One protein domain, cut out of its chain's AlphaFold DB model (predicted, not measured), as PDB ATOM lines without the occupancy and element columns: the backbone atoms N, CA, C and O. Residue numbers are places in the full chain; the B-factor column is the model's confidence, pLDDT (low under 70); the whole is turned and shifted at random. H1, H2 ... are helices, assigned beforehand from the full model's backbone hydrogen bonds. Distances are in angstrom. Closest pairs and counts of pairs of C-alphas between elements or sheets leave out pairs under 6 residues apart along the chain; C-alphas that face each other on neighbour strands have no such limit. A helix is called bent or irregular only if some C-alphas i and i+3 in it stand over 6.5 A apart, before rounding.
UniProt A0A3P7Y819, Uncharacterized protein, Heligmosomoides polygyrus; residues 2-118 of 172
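This is residues 2 to 118 of the 172 residues of an uncharacterized protein of Heligmosomoides polygyrus (UniProt A0A3P7Y819). One very long helix, H3, makes the long axis; H1 and H2 pack on each other as a small head near its first residues, and after its last residue, Phe 97, a loop folds back into the short H4, which touches no helix. Residues 2 to 20, a long stretch with no named element, lead into the head. The printed part has 117 residues with four named helices, H1 to H4 in chain order, and no named strand; its class is all helix. It is extended, with a radius of gyration of the C-alphas of 21.4 A, and elongated, spanning 61 by 32 by 23 A.

Start at H3, residues 60 to 97. Its residues 63 to 70 alone touch H1, residues 21 to 36, and H1 touches H3 with residues 21 to 25 alone; the closest C-alphas, of Pro 21 and Phe 66, are 4.7 A apart. These two helices run opposite ways at a steep tilt of 63 degrees. H1 also touches H2, residues 44 to 57, at the C-alphas of Val 26 and Cys 51, their closest, 6.3 A apart; they run opposite ways at a steep tilt of 57 degrees. H2 and H3 are only just apart, at 8.1 A. H4, residues 107 to 114, is apart from H1, H2 and H3. In H1 and H2 every O i to N i+4 pair is within hydrogen-bond range; in H3 32 of 34 are, and in H4 1 of 4, with 1 of 5 O i to N i+3 pairs.

Find C-alpha 60 at (128.369, 134.077, 108.184); from there H3 runs 53.2 A to C-alpha 97 at (75.683, 129.495, 114.206). H3 is neither bent nor irregular, but only just: C-alphas 62 and 65 are 6.2 A apart. H1 covers 23.1 A from C-alpha 21 at (119.660, 126.962, 110.759), H2 20.4 A and H4 11.6 A.

Look for the two C-alphas farthest apart at Glu 40 and Gly 99, 63.5 A. The printed part has no cut, and no link is long; H2 to H3 is tight. Residues 6 to 11, 35 to 41, 56 to 62 and 96 to 106 stand free. Mean pLDDT of the printed part is 75.9, with low confidence at residues 2 to 13, 41 to 42, 95 and 97 to 118.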
ATOM      1  N   TYR A   2      94.420 108.970 123.970       37.06
ATOM      2  CA  TYR A   2      95.338 110.128 123.954       37.06
ATOM      3  C   TYR A   2      96.746 109.678 124.379       37.06
ATOM      4  O   TYR A   2      97.286 110.119 125.389       37.06
ATOM      5  N   SER A   3      97.307 108.672 123.707       39.31
ATOM      6  CA  SER A   3      98.564 108.047 124.145       39.31
ATOM      7  C   SER A   3      99.691 108.430 123.194       39.31
ATOM      8  O   SER A   3     100.066 107.662 122.317       39.31
ATOM      9  N   GLY A   4     100.185 109.662 123.336       46.00
ATOM     10  CA  GLY A   4     101.279 110.177 122.505       46.00
ATOM     11  C   GLY A   4     101.510 111.684 122.601       46.00
ATOM     12  O   GLY A   4     102.639 112.126 122.421       46.00
ATOM     13  N   MET A   5     100.486 112.462 122.956       45.06
ATOM     14  CA  MET A   5     100.640 113.888 123.247       45.06
ATOM     15  C   MET A   5     101.261 114.023 124.637       45.06
ATOM     16  O   MET A   5     100.712 113.511 125.619       45.06
ATOM     17  N   SER A   6     102.430 114.657 124.750       47.88
ATOM     18  CA  SER A   6     102.900 115.042 126.077       47.88
ATOM     19  C   SER A   6     101.909 116.063 126.643       47.88
ATOM     20  O   SER A   6     101.291 116.807 125.891       47.88
ATOM     21  N   MET A   7     101.742 116.140 127.965       50.59
ATOM     22  CA  MET A   7     100.841 117.130 128.587       50.59
ATOM     23  C   MET A   7     101.177 118.583 128.175       50.59
ATOM     24  O   MET A   7     100.343 119.470 128.280       50.59
ATOM     25  N   ARG A   8     102.387 118.813 127.641       54.53
ATOM     26  CA  ARG A   8     102.858 120.090 127.084       54.53
ATOM     27  C   ARG A   8     102.388 120.361 125.649       54.53
ATOM     28  O   ARG A   8     102.698 121.431 125.130       54.53
ATOM     29  N   ASP A   9     101.714 119.407 125.019       53.59
ATOM     30  CA  ASP A   9     101.236 119.453 123.633       53.59
ATOM     31  C   ASP A   9      99.706 119.600 123.557       53.59
ATOM     32  O   ASP A   9      99.155 119.756 122.472       53.59
ATOM     33  N   ILE A  10      99.016 119.591 124.706       53.75
ATOM     34  CA  ILE A  10      97.581 119.883 124.797       53.75
ATOM     35  C   ILE A  10      97.385 121.373 124.481       53.75
ATOM     36  O   ILE A  10      97.942 122.228 125.168       53.75
ATOM     37  N   GLY A  11      96.639 121.674 123.414       60.25
ATOM     38  CA  GLY A  11      96.372 123.042 122.951       60.25
ATOM     39  C   GLY A  11      97.412 123.626 121.989       60.25
ATOM     40  O   GLY A  11      97.291 124.786 121.609       60.25
ATOM     41  N   LYS A  12      98.431 122.857 121.577       66.00
ATOM     42  CA  LYS A  12      99.335 123.269 120.491       66.00
ATOM     43  C   LYS A  12      98.837 122.719 119.155       66.00
ATOM     44  O   LYS A  12      98.387 121.573 119.124       66.00
ATOM     45  N   PRO A  13      98.964 123.484 118.056       66.94
ATOM     46  CA  PRO A  13      98.638 122.969 116.734       66.94
ATOM     47  C   PRO A  13      99.520 121.740 116.448       66.94
ATOM     48  O   PRO A  13     100.722 121.783 116.742       66.94
ATOM     49  N   PRO A  14      98.972 120.639 115.900       70.69
ATOM     50  CA  PRO A  14      99.721 119.421 115.585       70.69
ATOM     51  C   PRO A  14     100.542 119.605 114.293       70.69
ATOM     52  O   PRO A  14     100.492 118.815 113.357       70.69
ATOM     53  N   VAL A  15     101.330 120.677 114.254       76.06
ATOM     54  CA  VAL A  15     102.241 121.027 113.167       76.06
ATOM     55  C   VAL A  15     103.662 120.629 113.516       76.06
ATOM     56  O   VAL A  15     104.097 120.664 114.674       76.06
ATOM     57  N   ARG A  16     104.449 120.291 112.494       79.38
ATOM     58  CA  ARG A  16     105.867 120.004 112.694       79.38
ATOM     59  C   ARG A  16     106.604 121.292 113.058       79.38
ATOM     60  O   ARG A  16     106.701 122.194 112.230       79.38
ATOM     61  N   GLY A  17     107.198 121.326 114.251       84.06
ATOM     62  CA  GLY A  17     107.967 122.471 114.742       84.06
ATOM     63  C   GLY A  17     109.090 122.938 113.804       84.06
ATOM     64  O   GLY A  17     109.650 122.152 113.035       84.06
ATOM     65  N   LYS A  18     109.431 124.228 113.913       86.69
ATOM     66  CA  LYS A  18     110.470 124.891 113.110       86.69
ATOM     67  C   LYS A  18     111.850 124.271 113.349       86.69
ATOM     68  O   LYS A  18     112.267 124.058 114.489       86.69
ATOM     69  N   THR A  19     112.590 124.028 112.275       91.12
ATOM     70  CA  THR A  19     113.986 123.584 112.299       91.12
ATOM     71  C   THR A  19     114.907 124.804 112.284       91.12
ATOM     72  O   THR A  19     114.766 125.696 111.454       91.12
ATOM     73  N   SER A  20     115.881 124.847 113.195       92.88
ATOM     74  CA  SER A  20     116.858 125.940 113.244       92.88
ATOM     75  C   SER A  20     117.873 125.868 112.086       92.88
ATOM     76  O   SER A  20     118.077 124.783 111.529       92.88
ATOM     77  N   PRO A  21     118.586 126.968 111.762       93.56
ATOM     78  CA  PRO A  21     119.660 126.962 110.759       93.56
ATOM     79  C   PRO A  21     120.702 125.866 111.024       93.56
ATOM     80  O   PRO A  21     121.053 125.085 110.139       93.56
ATOM     81  N   TYR A  22     121.116 125.730 112.287       91.81
ATOM     82  CA  TYR A  22     122.009 124.659 112.721       91.81
ATOM     83  C   TYR A  22     121.375 123.267 112.562       91.81
ATOM     84  O   TYR A  22     122.049 122.314 112.180       91.81
ATOM     85  N   GLY A  23     120.066 123.134 112.794       91.81
ATOM     86  CA  GLY A  23     119.335 121.887 112.569       91.81
ATOM     87  C   GLY A  23     119.383 121.416 111.111       91.81
ATOM     88  O   GLY A  23     119.557 120.222 110.864       91.81
ATOM     89  N   PHE A  24     119.292 122.334 110.144       93.06
ATOM     90  CA  PHE A  24     119.491 122.017 108.724       93.06
ATOM     91  C   PHE A  24     120.936 121.632 108.413       93.06
ATOM     92  O   PHE A  24     121.178 120.646 107.717       93.06
ATOM     93  N   PHE A  25     121.898 122.357 108.977       93.62
ATOM     94  CA  PHE A  25     123.316 122.056 108.811       93.62
ATOM     95  C   PHE A  25     123.695 120.660 109.327       93.62
ATOM     96  O   PHE A  25     124.394 119.905 108.651       93.62
ATOM     97  N   VAL A  26     123.185 120.277 110.498       90.81
ATOM     98  CA  VAL A  26     123.429 118.952 111.074       90.81
ATOM     99  C   VAL A  26     122.861 117.851 110.176       90.81
ATOM    100  O   VAL A  26     123.550 116.859 109.945       90.81
ATOM    101  N   LYS A  27     121.652 118.029 109.617       90.69
ATOM    102  CA  LYS A  27     121.072 117.078 108.648       90.69
ATOM    103  C   LYS A  27     121.980 116.892 107.430       90.69
ATOM    104  O   LYS A  27     122.287 115.754 107.087       90.69
ATOM    105  N   MET A  28     122.453 117.995 106.849       90.31
ATOM    106  CA  MET A  28     123.373 117.971 105.706       90.31
ATOM    107  C   MET A  28     124.660 117.206 106.026       90.31
ATOM    108  O   MET A  28     125.092 116.360 105.250       90.31
ATOM    109  N   CYS A  29     125.249 117.442 107.199       88.81
ATOM    110  CA  CYS A  29     126.471 116.749 107.597       88.81
ATOM    111  C   CYS A  29     126.268 115.236 107.779       88.81
ATOM    112  O   CYS A  29     127.145 114.455 107.410       88.81
ATOM    113  N   TYR A  30     125.119 114.803 108.310       87.25
ATOM    114  CA  TYR A  30     124.788 113.374 108.383       87.25
ATOM    115  C   TYR A  30     124.602 112.751 106.995       87.25
ATOM    116  O   TYR A  30     125.066 111.635 106.762       87.25
ATOM    117  N   GLU A  31     123.947 113.454 106.074       88.88
ATOM    118  CA  GLU A  31     123.725 112.973 104.708       88.88
ATOM    119  C   GLU A  31     125.037 112.842 103.925       88.88
ATOM    120  O   GLU A  31     125.301 111.801 103.318       88.88
ATOM    121  N   GLU A  32     125.914 113.844 104.017       88.06
ATOM    122  CA  GLU A  32     127.258 113.791 103.437       88.06
ATOM    123  C   GLU A  32     128.065 112.612 103.981       88.06
ATOM    124  O   GLU A  32     128.745 111.914 103.226       88.06
ATOM    125  N   HIS A  33     127.975 112.371 105.291       85.81
ATOM    126  CA  HIS A  33     128.664 111.260 105.928       85.81
ATOM    127  C   HIS A  33     128.133 109.912 105.429       85.81
ATOM    128  O   HIS A  33     128.915 109.026 105.084       85.81
ATOM    129  N   LYS A  34     126.807 109.763 105.338       85.38
ATOM    130  CA  LYS A  34     126.162 108.546 104.833       85.38
ATOM    131  C   LYS A  34     126.530 108.267 103.374       85.38
ATOM    132  O   LYS A  34     126.693 107.111 103.000       85.38
ATOM    133  N   LYS A  35     126.690 109.314 102.556       88.75
ATOM    134  CA  LYS A  35     127.099 109.186 101.150       88.75
ATOM    135  C   LYS A  35     128.559 108.750 101.000       88.75
ATOM    136  O   LYS A  35     128.858 107.962 100.110       88.75
ATOM    137  N   LYS A  36     129.462 109.266 101.839       85.88
ATOM    138  CA  LYS A  36     130.903 108.951 101.783       85.88
ATOM    139  C   LYS A  36     131.239 107.590 102.387       85.88
ATOM    140  O   LYS A  36     132.148 106.929 101.901       85.88
ATOM    141  N   TYR A  37     130.486 107.169 103.399       81.56
ATOM    142  CA  TYR A  37     130.723 105.923 104.120       81.56
ATOM    143  C   TYR A  37     129.430 105.100 104.213       81.56
ATOM    144  O   TYR A  37     128.868 104.956 105.299       81.56
ATOM    145  N   PRO A  38     128.918 104.560 103.089       78.81
ATOM    146  CA  PRO A  38     127.674 103.788 103.091       78.81
ATOM    147  C   PRO A  38     127.779 102.466 103.872       78.81
ATOM    148  O   PRO A  38     126.764 101.974 104.353       78.81
ATOM    149  N   ASN A  39     128.991 101.920 104.031       74.69
ATOM    150  CA  ASN A  39     129.241 100.620 104.670       74.69
ATOM    151  C   ASN A  39     129.849 100.717 106.083       74.69
ATOM    152  O   ASN A  39     130.041  99.689 106.728       74.69
ATOM    153  N   GLU A  40     130.154 101.921 106.578       77.38
ATOM    154  CA  GLU A  40     130.773 102.111 107.894       77.38
ATOM    155  C   GLU A  40     129.757 102.680 108.890       77.38
ATOM    156  O   GLU A  40     129.178 103.749 108.692       77.38
ATOM    157  N   ASN A  41     129.529 101.953 109.986       67.56
ATOM    158  CA  ASN A  41     128.640 102.387 111.059       67.56
ATOM    159  C   ASN A  41     129.360 103.411 111.946       67.56
ATOM    160  O   ASN A  41     129.877 103.081 113.016       67.56
ATOM    161  N   VAL A  42     129.431 104.651 111.466       68.38
ATOM    162  CA  VAL A  42     130.106 105.724 112.194       68.38
ATOM    163  C   VAL A  42     129.282 106.178 113.391       68.38
ATOM    164  O   VAL A  42     128.068 106.390 113.321       68.38
ATOM    165  N   GLN A  43     129.979 106.338 114.514       74.75
ATOM    166  CA  GLN A  43     129.408 106.768 115.779       74.75
ATOM    167  C   GLN A  43     128.790 108.168 115.620       74.75
ATOM    168  O   GLN A  43     129.479 109.162 115.398       74.75
ATOM    169  N   VAL A  44     127.468 108.266 115.788       78.94
ATOM    170  CA  VAL A  44     126.686 109.522 115.710       78.94
ATOM    171  C   VAL A  44     127.276 110.628 116.605       78.94
ATOM    172  O   VAL A  44     127.214 111.816 116.287       78.94
ATOM    173  N   THR A  45     127.899 110.238 117.718       84.44
ATOM    174  CA  THR A  45     128.577 111.132 118.662       84.44
ATOM    175  C   THR A  45     129.783 111.849 118.054       84.44
ATOM    176  O   THR A  45     130.015 113.014 118.374       84.44
ATOM    177  N   GLU A  46     130.531 111.204 117.163       86.12
ATOM    178  CA  GLU A  46     131.689 111.794 116.484       86.12
ATOM    179  C   GLU A  46     131.256 112.789 115.411       86.12
ATOM    180  O   GLU A  46     131.819 113.880 115.310       86.12
ATOM    181  N   ILE A  47     130.195 112.460 114.668       85.88
ATOM    182  CA  ILE A  47     129.612 113.361 113.667       85.88
ATOM    183  C   ILE A  47     129.103 114.630 114.354       85.88
ATOM    184  O   ILE A  47     129.417 115.735 113.920       85.88
ATOM    185  N   SER A  48     128.400 114.499 115.483       86.44
ATOM    186  CA  SER A  48     127.910 115.652 116.243       86.44
ATOM    187  C   SER A  48     129.032 116.592 116.712       86.44
ATOM    188  O   SER A  48     128.839 117.814 116.716       86.44
ATOM    189  N   LYS A  49     130.198 116.054 117.101       90.19
ATOM    190  CA  LYS A  49     131.374 116.858 117.483       90.19
ATOM    191  C   LYS A  49     131.929 117.621 116.279       90.19
ATOM    192  O   LYS A  49     132.009 118.847 116.333       90.19
ATOM    193  N   LYS A  50     132.167 116.919 115.164       88.94
ATOM    194  CA  LYS A  50     132.650 117.512 113.902       88.94
ATOM    195  C   LYS A  50     131.708 118.598 113.371       88.94
ATOM    196  O   LYS A  50     132.170 119.655 112.950       88.94
ATOM    197  N   CYS A  51     130.390 118.391 113.444       90.44
ATOM    198  CA  CYS A  51     129.398 119.404 113.066       90.44
ATOM    199  C   CYS A  51     129.509 120.667 113.927       90.44
ATOM    200  O   CYS A  51     129.409 121.783 113.427       90.44
ATOM    201  N   SER A  52     129.705 120.506 115.232       90.75
ATOM    202  CA  SER A  52     129.781 121.642 116.156       90.75
ATOM    203  C   SER A  52     131.041 122.479 115.935       90.75
ATOM    204  O   SER A  52     130.971 123.703 115.990       90.75
ATOM    205  N   GLU A  53     132.176 121.836 115.663       92.38
ATOM    206  CA  GLU A  53     133.435 122.509 115.316       92.38
ATOM    207  C   GLU A  53     133.320 123.232 113.973       92.38
ATOM    208  O   GLU A  53     133.561 124.437 113.908       92.38
ATOM    209  N   LYS A  54     132.829 122.537 112.937       91.31
ATOM    210  CA  LYS A  54     132.644 123.105 111.597       91.31
ATOM    211  C   LYS A  54     131.701 124.311 111.607       91.31
ATOM    212  O   LYS A  54     132.006 125.326 110.996       91.31
ATOM    213  N   TRP A  55     130.595 124.256 112.350       92.31
ATOM    214  CA  TRP A  55     129.666 125.388 112.453       92.31
ATOM    215  C   TRP A  55     130.297 126.634 113.092       92.31
ATOM    216  O   TRP A  55     129.947 127.757 112.733       92.31
ATOM    217  N   LYS A  56     131.230 126.463 114.036       91.88
ATOM    218  CA  LYS A  56     131.934 127.591 114.665       91.88
ATOM    219  C   LYS A  56     132.929 128.243 113.710       91.88
ATOM    220  O   LYS A  56     133.056 129.460 113.741       91.88
ATOM    221  N   THR A  57     133.600 127.450 112.876       91.38
ATOM    222  CA  THR A  57     134.606 127.939 111.923       91.38
ATOM    223  C   THR A  57     134.015 128.444 110.607       91.38
ATOM    224  O   THR A  57     134.696 129.163 109.888       91.38
ATOM    225  N   MET A  58     132.775 128.070 110.273       88.94
ATOM    226  CA  MET A  58     132.083 128.559 109.075       88.94
ATOM    227  C   MET A  58     131.783 130.057 109.168       88.94
ATOM    228  O   MET A  58     131.318 130.539 110.210       88.94
ATOM    229  N   SER A  59     131.996 130.774 108.064       91.19
ATOM    230  CA  SER A  59     131.694 132.203 107.962       91.19
ATOM    231  C   SER A  59     130.186 132.459 107.905       91.19
ATOM    232  O   SER A  59     129.386 131.567 107.605       91.19
ATOM    233  N   ASP A  60     129.783 133.694 108.204       90.31
ATOM    234  CA  ASP A  60     128.369 134.077 108.184       90.31
ATOM    235  C   ASP A  60     127.763 134.000 106.774       90.31
ATOM    236  O   ASP A  60     126.583 133.672 106.635       90.31
ATOM    237  N   ASP A  61     128.576 134.165 105.727       90.88
ATOM    238  CA  ASP A  61     128.156 133.977 104.335       90.88
ATOM    239  C   ASP A  61     127.777 132.525 104.027       90.88
ATOM    240  O   ASP A  61     126.745 132.261 103.408       90.88
ATOM    241  N   GLU A  62     128.553 131.548 104.503       89.44
ATOM    242  CA  GLU A  62     128.208 130.132 104.329       89.44
ATOM    243  C   GLU A  62     126.987 129.750 105.174       89.44
ATOM    244  O   GLU A  62     126.150 128.934 104.767       89.44
ATOM    245  N   LYS A  63     126.852 130.371 106.352       93.44
ATOM    246  CA  LYS A  63     125.688 130.199 107.223       93.44
ATOM    247  C   LYS A  63     124.431 130.830 106.637       93.44
ATOM    248  O   LYS A  63     123.341 130.322 106.910       93.44
ATOM    249  N   ARG A  64     124.548 131.871 105.805       94.12
ATOM    250  CA  ARG A  64     123.421 132.574 105.169       94.12
ATOM    251  C   ARG A  64     122.462 131.616 104.473       94.12
ATOM    252  O   ARG A  64     121.259 131.692 104.702       94.12
ATOM    253  N   ARG A  65     122.986 130.633 103.734       92.69
ATOM    254  CA  ARG A  65     122.163 129.594 103.095       92.69
ATOM    255  C   ARG A  65     121.293 128.842 104.109       92.69
ATOM    256  O   ARG A  65     120.131 128.558 103.839       92.69
ATOM    257  N   PHE A  66     121.832 128.523 105.284       94.19
ATOM    258  CA  PHE A  66     121.086 127.833 106.339       94.19
ATOM    259  C   PHE A  66     120.064 128.742 107.025       94.19
ATOM    260  O   PHE A  66     119.002 128.259 107.421       94.19
ATOM    261  N   TYR A  67     120.350 130.041 107.140       93.75
ATOM    262  CA  TYR A  67     119.376 131.029 107.603       93.75
ATOM    263  C   TYR A  67     118.198 131.155 106.634       93.75
ATOM    264  O   TYR A  67     117.052 131.113 107.076       93.75
ATOM    265  N   GLU A  68     118.454 131.199 105.326       94.19
ATOM    266  CA  GLU A  68     117.403 131.237 104.301       94.19
ATOM    267  C   GLU A  68     116.534 129.968 104.319       94.19
ATOM    268  O   GLU A  68     115.309 130.048 104.243       94.19
ATOM    269  N   LEU A  69     117.139 128.783 104.486       93.12
ATOM    270  CA  LEU A  69     116.389 127.528 104.648       93.12
ATOM    271  C   LEU A  69     115.519 127.534 105.913       93.12
ATOM    272  O   LEU A  69     114.365 127.109 105.871       93.12
ATOM    273  N   ALA A  70     116.061 128.022 107.029       93.88
ATOM    274  CA  ALA A  70     115.313 128.134 108.276       93.88
ATOM    275  C   ALA A  70     114.167 129.144 108.177       93.88
ATOM    276  O   ALA A  70     113.106 128.914 108.752       93.88
ATOM    277  N   GLN A  71     114.350 130.229 107.424       92.69
ATOM    278  CA  GLN A  71     113.298 131.206 107.162       92.69
ATOM    279  C   GLN A  71     112.162 130.592 106.338       92.69
ATOM    280  O   GLN A  71     111.003 130.730 106.719       92.69
ATOM    281  N   LYS A  72     112.481 129.834 105.282       93.12
ATOM    282  CA  LYS A  72     111.475 129.097 104.497       93.12
ATOM    283  C   LYS A  72     110.708 128.072 105.339       93.12
ATOM    284  O   LYS A  72     109.495 127.947 105.208       93.12
ATOM    285  N   ASP A  73     111.383 127.355 106.240       92.25
ATOM    286  CA  ASP A  73     110.705 126.427 107.158       92.25
ATOM    287  C   ASP A  73     109.856 127.154 108.214       92.25
ATOM    288  O   ASP A  73     108.814 126.651 108.635       92.25
ATOM    289  N   ALA A  74     110.268 128.358 108.618       91.31
ATOM    290  CA  ALA A  74     109.474 129.209 109.492       91.31
ATOM    291  C   ALA A  74     108.196 129.708 108.806       91.31
ATOM    292  O   ALA A  74     107.166 129.758 109.479       91.31
ATOM    293  N   GLU A  75     108.258 130.026 107.511       92.25
ATOM    294  CA  GLU A  75     107.106 130.400 106.684       92.25
ATOM    295  C   GLU A  75     106.153 129.216 106.496       92.25
ATOM    296  O   GLU A  75     104.969 129.356 106.785       92.25
ATOM    297  N   ARG A  76     106.665 128.022 106.148       90.81
ATOM    298  CA  ARG A  76     105.871 126.776 106.127       90.81
ATOM    299  C   ARG A  76     105.116 126.588 107.440       90.81
ATOM    300  O   ARG A  76     103.913 126.363 107.428       90.81
ATOM    301  N   TYR A  77     105.814 126.697 108.571       86.44
ATOM    302  CA  TYR A  77     105.193 126.555 109.886       86.44
ATOM    303  C   TYR A  77     104.136 127.630 110.146       86.44
ATOM    304  O   TYR A  77     103.093 127.319 110.699       86.44
ATOM    305  N   GLN A  78     104.397 128.891 109.788       85.44
ATOM    306  CA  GLN A  78     103.423 129.973 109.964       85.44
ATOM    307  C   GLN A  78     102.185 129.768 109.093       85.44
ATOM    308  O   GLN A  78     101.082 129.972 109.583       85.44
ATOM    309  N   ALA A  79     102.360 129.329 107.848       88.44
ATOM    310  CA  ALA A  79     101.264 128.998 106.950       88.44
ATOM    311  C   ALA A  79     100.458 127.806 107.475       88.44
ATOM    312  O   ALA A  79      99.239 127.894 107.543       88.44
ATOM    313  N   GLU A  80     101.127 126.729 107.910       82.38
ATOM    314  CA  GLU A  80     100.466 125.599 108.562       82.38
ATOM    315  C   GLU A  80      99.675 126.104 109.772       82.38
ATOM    316  O   GLU A  80      98.459 125.971 109.778       82.38
ATOM    317  N   VAL A  81     100.317 126.751 110.755       84.00
ATOM    318  CA  VAL A  81      99.639 127.272 111.959       84.00
ATOM    319  C   VAL A  81      98.473 128.194 111.612       84.00
ATOM    320  O   VAL A  81      97.422 128.054 112.220       84.00
ATOM    321  N   GLY A  82      98.617 129.076 110.624       83.94
ATOM    322  CA  GLY A  82      97.533 129.953 110.183       83.94
ATOM    323  C   GLY A  82      96.344 129.187 109.600       83.94
ATOM    324  O   GLY A  82      95.202 129.564 109.844       83.94
ATOM    325  N   LEU A  83      96.585 128.081 108.887       81.19
ATOM    326  CA  LEU A  83      95.521 127.186 108.421       81.19
ATOM    327  C   LEU A  83      94.839 126.467 109.592       81.19
ATOM    328  O   LEU A  83      93.615 126.401 109.614       81.19
ATOM    329  N   TRP A  84      95.606 125.997 110.580       75.31
ATOM    330  CA  TRP A  84      95.067 125.387 111.805       75.31
ATOM    331  C   TRP A  84      94.226 126.373 112.620       75.31
ATOM    332  O   TRP A  84      93.150 126.026 113.099       75.31
ATOM    333  N   GLU A  85      94.701 127.609 112.769       79.75
ATOM    334  CA  GLU A  85      93.969 128.683 113.443       79.75
ATOM    335  C   GLU A  85      92.699 129.061 112.673       79.75
ATOM    336  O   GLU A  85      91.655 129.249 113.292       79.75
ATOM    337  N   TYR A  86      92.748 129.115 111.337       76.31
ATOM    338  CA  TYR A  86      91.569 129.347 110.500       76.31
ATOM    339  C   TYR A  86      90.553 128.206 110.614       76.31
ATOM    340  O   TYR A  86      89.363 128.466 110.746       76.31
ATOM    341  N   GLU A  87      91.003 126.950 110.607       74.31
ATOM    342  CA  GLU A  87      90.130 125.781 110.751       74.31
ATOM    343  C   GLU A  87      89.436 125.758 112.121       74.31
ATOM    344  O   GLU A  87      88.226 125.536 112.195       74.31
ATOM    345  N   LEU A  88      90.165 126.085 113.197       72.56
ATOM    346  CA  LEU A  88      89.586 126.277 114.530       72.56
ATOM    347  C   LEU A  88      88.588 127.444 114.555       72.56
ATOM    348  O   LEU A  88      87.487 127.288 115.073       72.56
ATOM    349  N   ALA A  89      88.925 128.581 113.942       77.81
ATOM    350  CA  ALA A  89      88.038 129.742 113.889       77.81
ATOM    351  C   ALA A  89      86.756 129.471 113.080       77.81
ATOM    352  O   ALA A  89      85.674 129.916 113.463       77.81
ATOM    353  N   VAL A  90      86.843 128.720 111.977       75.88
ATOM    354  CA  VAL A  90      85.672 128.281 111.202       75.88
ATOM    355  C   VAL A  90      84.800 127.357 112.044       75.88
ATOM    356  O   VAL A  90      83.577 127.495 112.021       75.88
ATOM    357  N   LEU A  91      85.406 126.457 112.822       71.50
ATOM    358  CA  LEU A  91      84.668 125.592 113.732       71.50
ATOM    359  C   LEU A  91      83.946 126.397 114.824       71.50
ATOM    360  O   LEU A  91      82.763 126.152 115.050       71.50
ATOM    361  N   ASP A  92      84.601 127.389 115.432       74.56
ATOM    362  CA  ASP A  92      83.982 128.286 116.420       74.56
ATOM    363  C   ASP A  92      82.783 129.049 115.829       74.56
ATOM    364  O   ASP A  92      81.721 129.125 116.451       74.56
ATOM    365  N   VAL A  93      82.908 129.567 114.599       75.31
ATOM    366  CA  VAL A  93      81.815 130.268 113.897       75.31
ATOM    367  C   VAL A  93      80.657 129.322 113.570       75.31
ATOM    368  O   VAL A  93      79.494 129.684 113.759       75.31
ATOM    369  N   VAL A  94      80.946 128.104 113.106       72.00
ATOM    370  CA  VAL A  94      79.924 127.090 112.806       72.00
ATOM    371  C   VAL A  94      79.202 126.663 114.087       72.00
ATOM    372  O   VAL A  94      77.974 126.598 114.103       72.00
ATOM    373  N   LEU A  95      79.925 126.450 115.188       65.56
ATOM    374  CA  LEU A  95      79.330 126.111 116.483       65.56
ATOM    375  C   LEU A  95      78.451 127.235 117.039       65.56
ATOM    376  O   LEU A  95      77.361 126.958 117.546       65.56
ATOM    377  N   ALA A  96      78.869 128.493 116.877       72.81
ATOM    378  CA  ALA A  96      78.063 129.652 117.243       72.81
ATOM    379  C   ALA A  96      76.778 129.760 116.401       72.81
ATOM    380  O   ALA A  96      75.722 130.099 116.933       72.81
ATOM    381  N   PHE A  97      76.840 129.434 115.105       68.31
ATOM    382  CA  PHE A  97      75.683 129.495 114.206       68.31
ATOM    383  C   PHE A  97      74.651 128.392 114.480       68.31
ATOM    384  O   PHE A  97      73.450 128.641 114.409       68.31
ATOM    385  N   PHE A  98      75.098 127.183 114.834       68.38
ATOM    386  CA  PHE A  98      74.201 126.073 115.171       68.38
ATOM    387  C   PHE A  98      73.660 126.121 116.611       68.38
ATOM    388  O   PHE A  98      72.870 125.253 116.979       68.38
ATOM    389  N   GLY A  99      74.031 127.127 117.417       64.75
ATOM    390  CA  GLY A  99      73.476 127.328 118.761       64.75
ATOM    391  C   GLY A  99      73.689 126.136 119.700       64.75
ATOM    392  O   GLY A  99      72.878 125.899 120.594       64.75
ATOM    393  N   ILE A 100      74.751 125.355 119.476       59.19
ATOM    394  CA  ILE A 100      75.041 124.157 120.264       59.19
ATOM    395  C   ILE A 100      75.749 124.606 121.541       59.19
ATOM    396  O   ILE A 100      76.962 124.814 121.567       59.19
ATOM    397  N   SER A 101      74.970 124.773 122.608       58.28
ATOM    398  CA  SER A 101      75.493 124.842 123.971       58.28
ATOM    399  C   SER A 101      76.349 123.606 124.252       58.28
ATOM    400  O   SER A 101      76.012 122.492 123.861       58.28
ATOM    401  N   HIS A 102      77.485 123.851 124.895       54.78
ATOM    402  CA  HIS A 102      78.652 122.990 125.074       54.78
ATOM    403  C   HIS A 102      78.411 121.752 125.976       54.78
ATOM    404  O   HIS A 102      79.159 121.514 126.922       54.78
ATOM    405  N   ASP A 103      77.399 120.933 125.686       59.16
ATOM    406  CA  ASP A 103      77.098 119.721 126.451       59.16
ATOM    407  C   ASP A 103      77.087 118.460 125.565       59.16
ATOM    408  O   ASP A 103      76.093 118.087 124.953       59.16
ATOM    409  N   PHE A 104      78.260 117.816 125.564       51.69
ATOM    410  CA  PHE A 104      78.518 116.369 125.535       51.69
ATOM    411  C   PHE A 104      78.201 115.487 124.290       51.69
ATOM    412  O   PHE A 104      77.120 115.438 123.714       51.69
ATOM    413  N   ASP A 105      79.231 114.693 123.970       54.59
ATOM    414  CA  ASP A 105      79.307 113.395 123.276       54.59
ATOM    415  C   ASP A 105      79.338 113.255 121.743       54.59
ATOM    416  O   ASP A 105      80.093 112.404 121.271       54.59
ATOM    417  N   VAL A 106      78.652 114.056 120.921       51.56
ATOM    418  CA  VAL A 106      78.621 113.749 119.461       51.56
ATOM    419  C   VAL A 106      79.687 114.501 118.650       51.56
ATOM    420  O   VAL A 106      80.277 113.952 117.717       51.56
ATOM    421  N   LEU A 107      80.029 115.731 119.044       52.84
ATOM    422  CA  LEU A 107      81.004 116.563 118.320       52.84
ATOM    423  C   LEU A 107      82.462 116.097 118.512       52.84
ATOM    424  O   LEU A 107      83.308 116.288 117.636       52.84
ATOM    425  N   GLY A 108      82.740 115.407 119.624       52.50
ATOM    426  CA  GLY A 108      84.045 114.808 119.899       52.50
ATOM    427  C   GLY A 108      84.415 113.678 118.933       52.50
ATOM    428  O   GLY A 108      85.596 113.429 118.727       52.50
ATOM    429  N   ALA A 109      83.439 113.023 118.295       51.34
ATOM    430  CA  ALA A 109      83.694 111.953 117.329       51.34
ATOM    431  C   ALA A 109      83.969 112.477 115.906       51.34
ATOM    432  O   ALA A 109      84.737 111.864 115.166       51.34
ATOM    433  N   PHE A 110      83.384 113.620 115.526       46.44
ATOM    434  CA  PHE A 110      83.501 114.153 114.162       46.44
ATOM    435  C   PHE A 110      84.806 114.941 113.946       46.44
ATOM    436  O   PHE A 110      85.463 114.777 112.920       46.44
ATOM    437  N   ILE A 111      85.254 115.704 114.950       53.03
ATOM    438  CA  ILE A 111      86.518 116.464 114.886       53.03
ATOM    439  C   ILE A 111      87.749 115.567 115.099       53.03
ATOM    440  O   ILE A 111      88.793 115.779 114.486       53.03
ATOM    441  N   LEU A 112      87.631 114.504 115.900       48.50
ATOM    442  CA  LEU A 112      88.746 113.586 116.168       48.50
ATOM    443  C   LEU A 112      89.067 112.663 114.975       48.50
ATOM    444  O   LEU A 112      90.186 112.164 114.876       48.50
ATOM    445  N   CYS A 113      88.112 112.441 114.063       46.09
ATOM    446  CA  CYS A 113      88.304 111.580 112.893       46.09
ATOM    447  C   CYS A 113      88.965 112.317 111.709       46.09
ATOM    448  O   CYS A 113      89.821 111.743 111.038       46.09
ATOM    449  N   GLY A 114      88.627 113.591 111.471       45.28
ATOM    450  CA  GLY A 114      89.113 114.343 110.301       45.28
ATOM    451  C   GLY A 114      90.561 114.843 110.398       45.28
ATOM    452  O   GLY A 114      91.261 114.925 109.393       45.28
ATOM    453  N   VAL A 115      91.043 115.122 111.609       47.41
ATOM    454  CA  VAL A 115      92.313 115.837 111.839       47.41
ATOM    455  C   VAL A 115      93.505 114.891 112.097       47.41
ATOM    456  O   VAL A 115      94.671 115.281 112.032       47.41
ATOM    457  N   ALA A 116      93.246 113.604 112.345       42.91
ATOM    458  CA  ALA A 116      94.248 112.636 112.801       42.91
ATOM    459  C   ALA A 116      95.233 112.131 111.719       42.91
ATOM    460  O   ALA A 116      96.087 111.296 112.020       42.91
ATOM    461  N   ALA A 117      95.151 112.611 110.473       43.47
ATOM    462  CA  ALA A 117      95.946 112.075 109.363       43.47
ATOM    463  C   ALA A 117      97.404 112.590 109.283       43.47
ATOM    464  O   ALA A 117      98.197 112.028 108.529       43.47
ATOM    465  N   TYR A 118      97.802 113.608 110.059       46.91
ATOM    466  CA  TYR A 118      99.133 114.231 109.949       46.91
ATOM    467  C   TYR A 118      99.946 114.169 111.254       46.91
ATOM    468  O   TYR A 118     100.254 115.182 111.872       46.91
TER     469      TYR A 118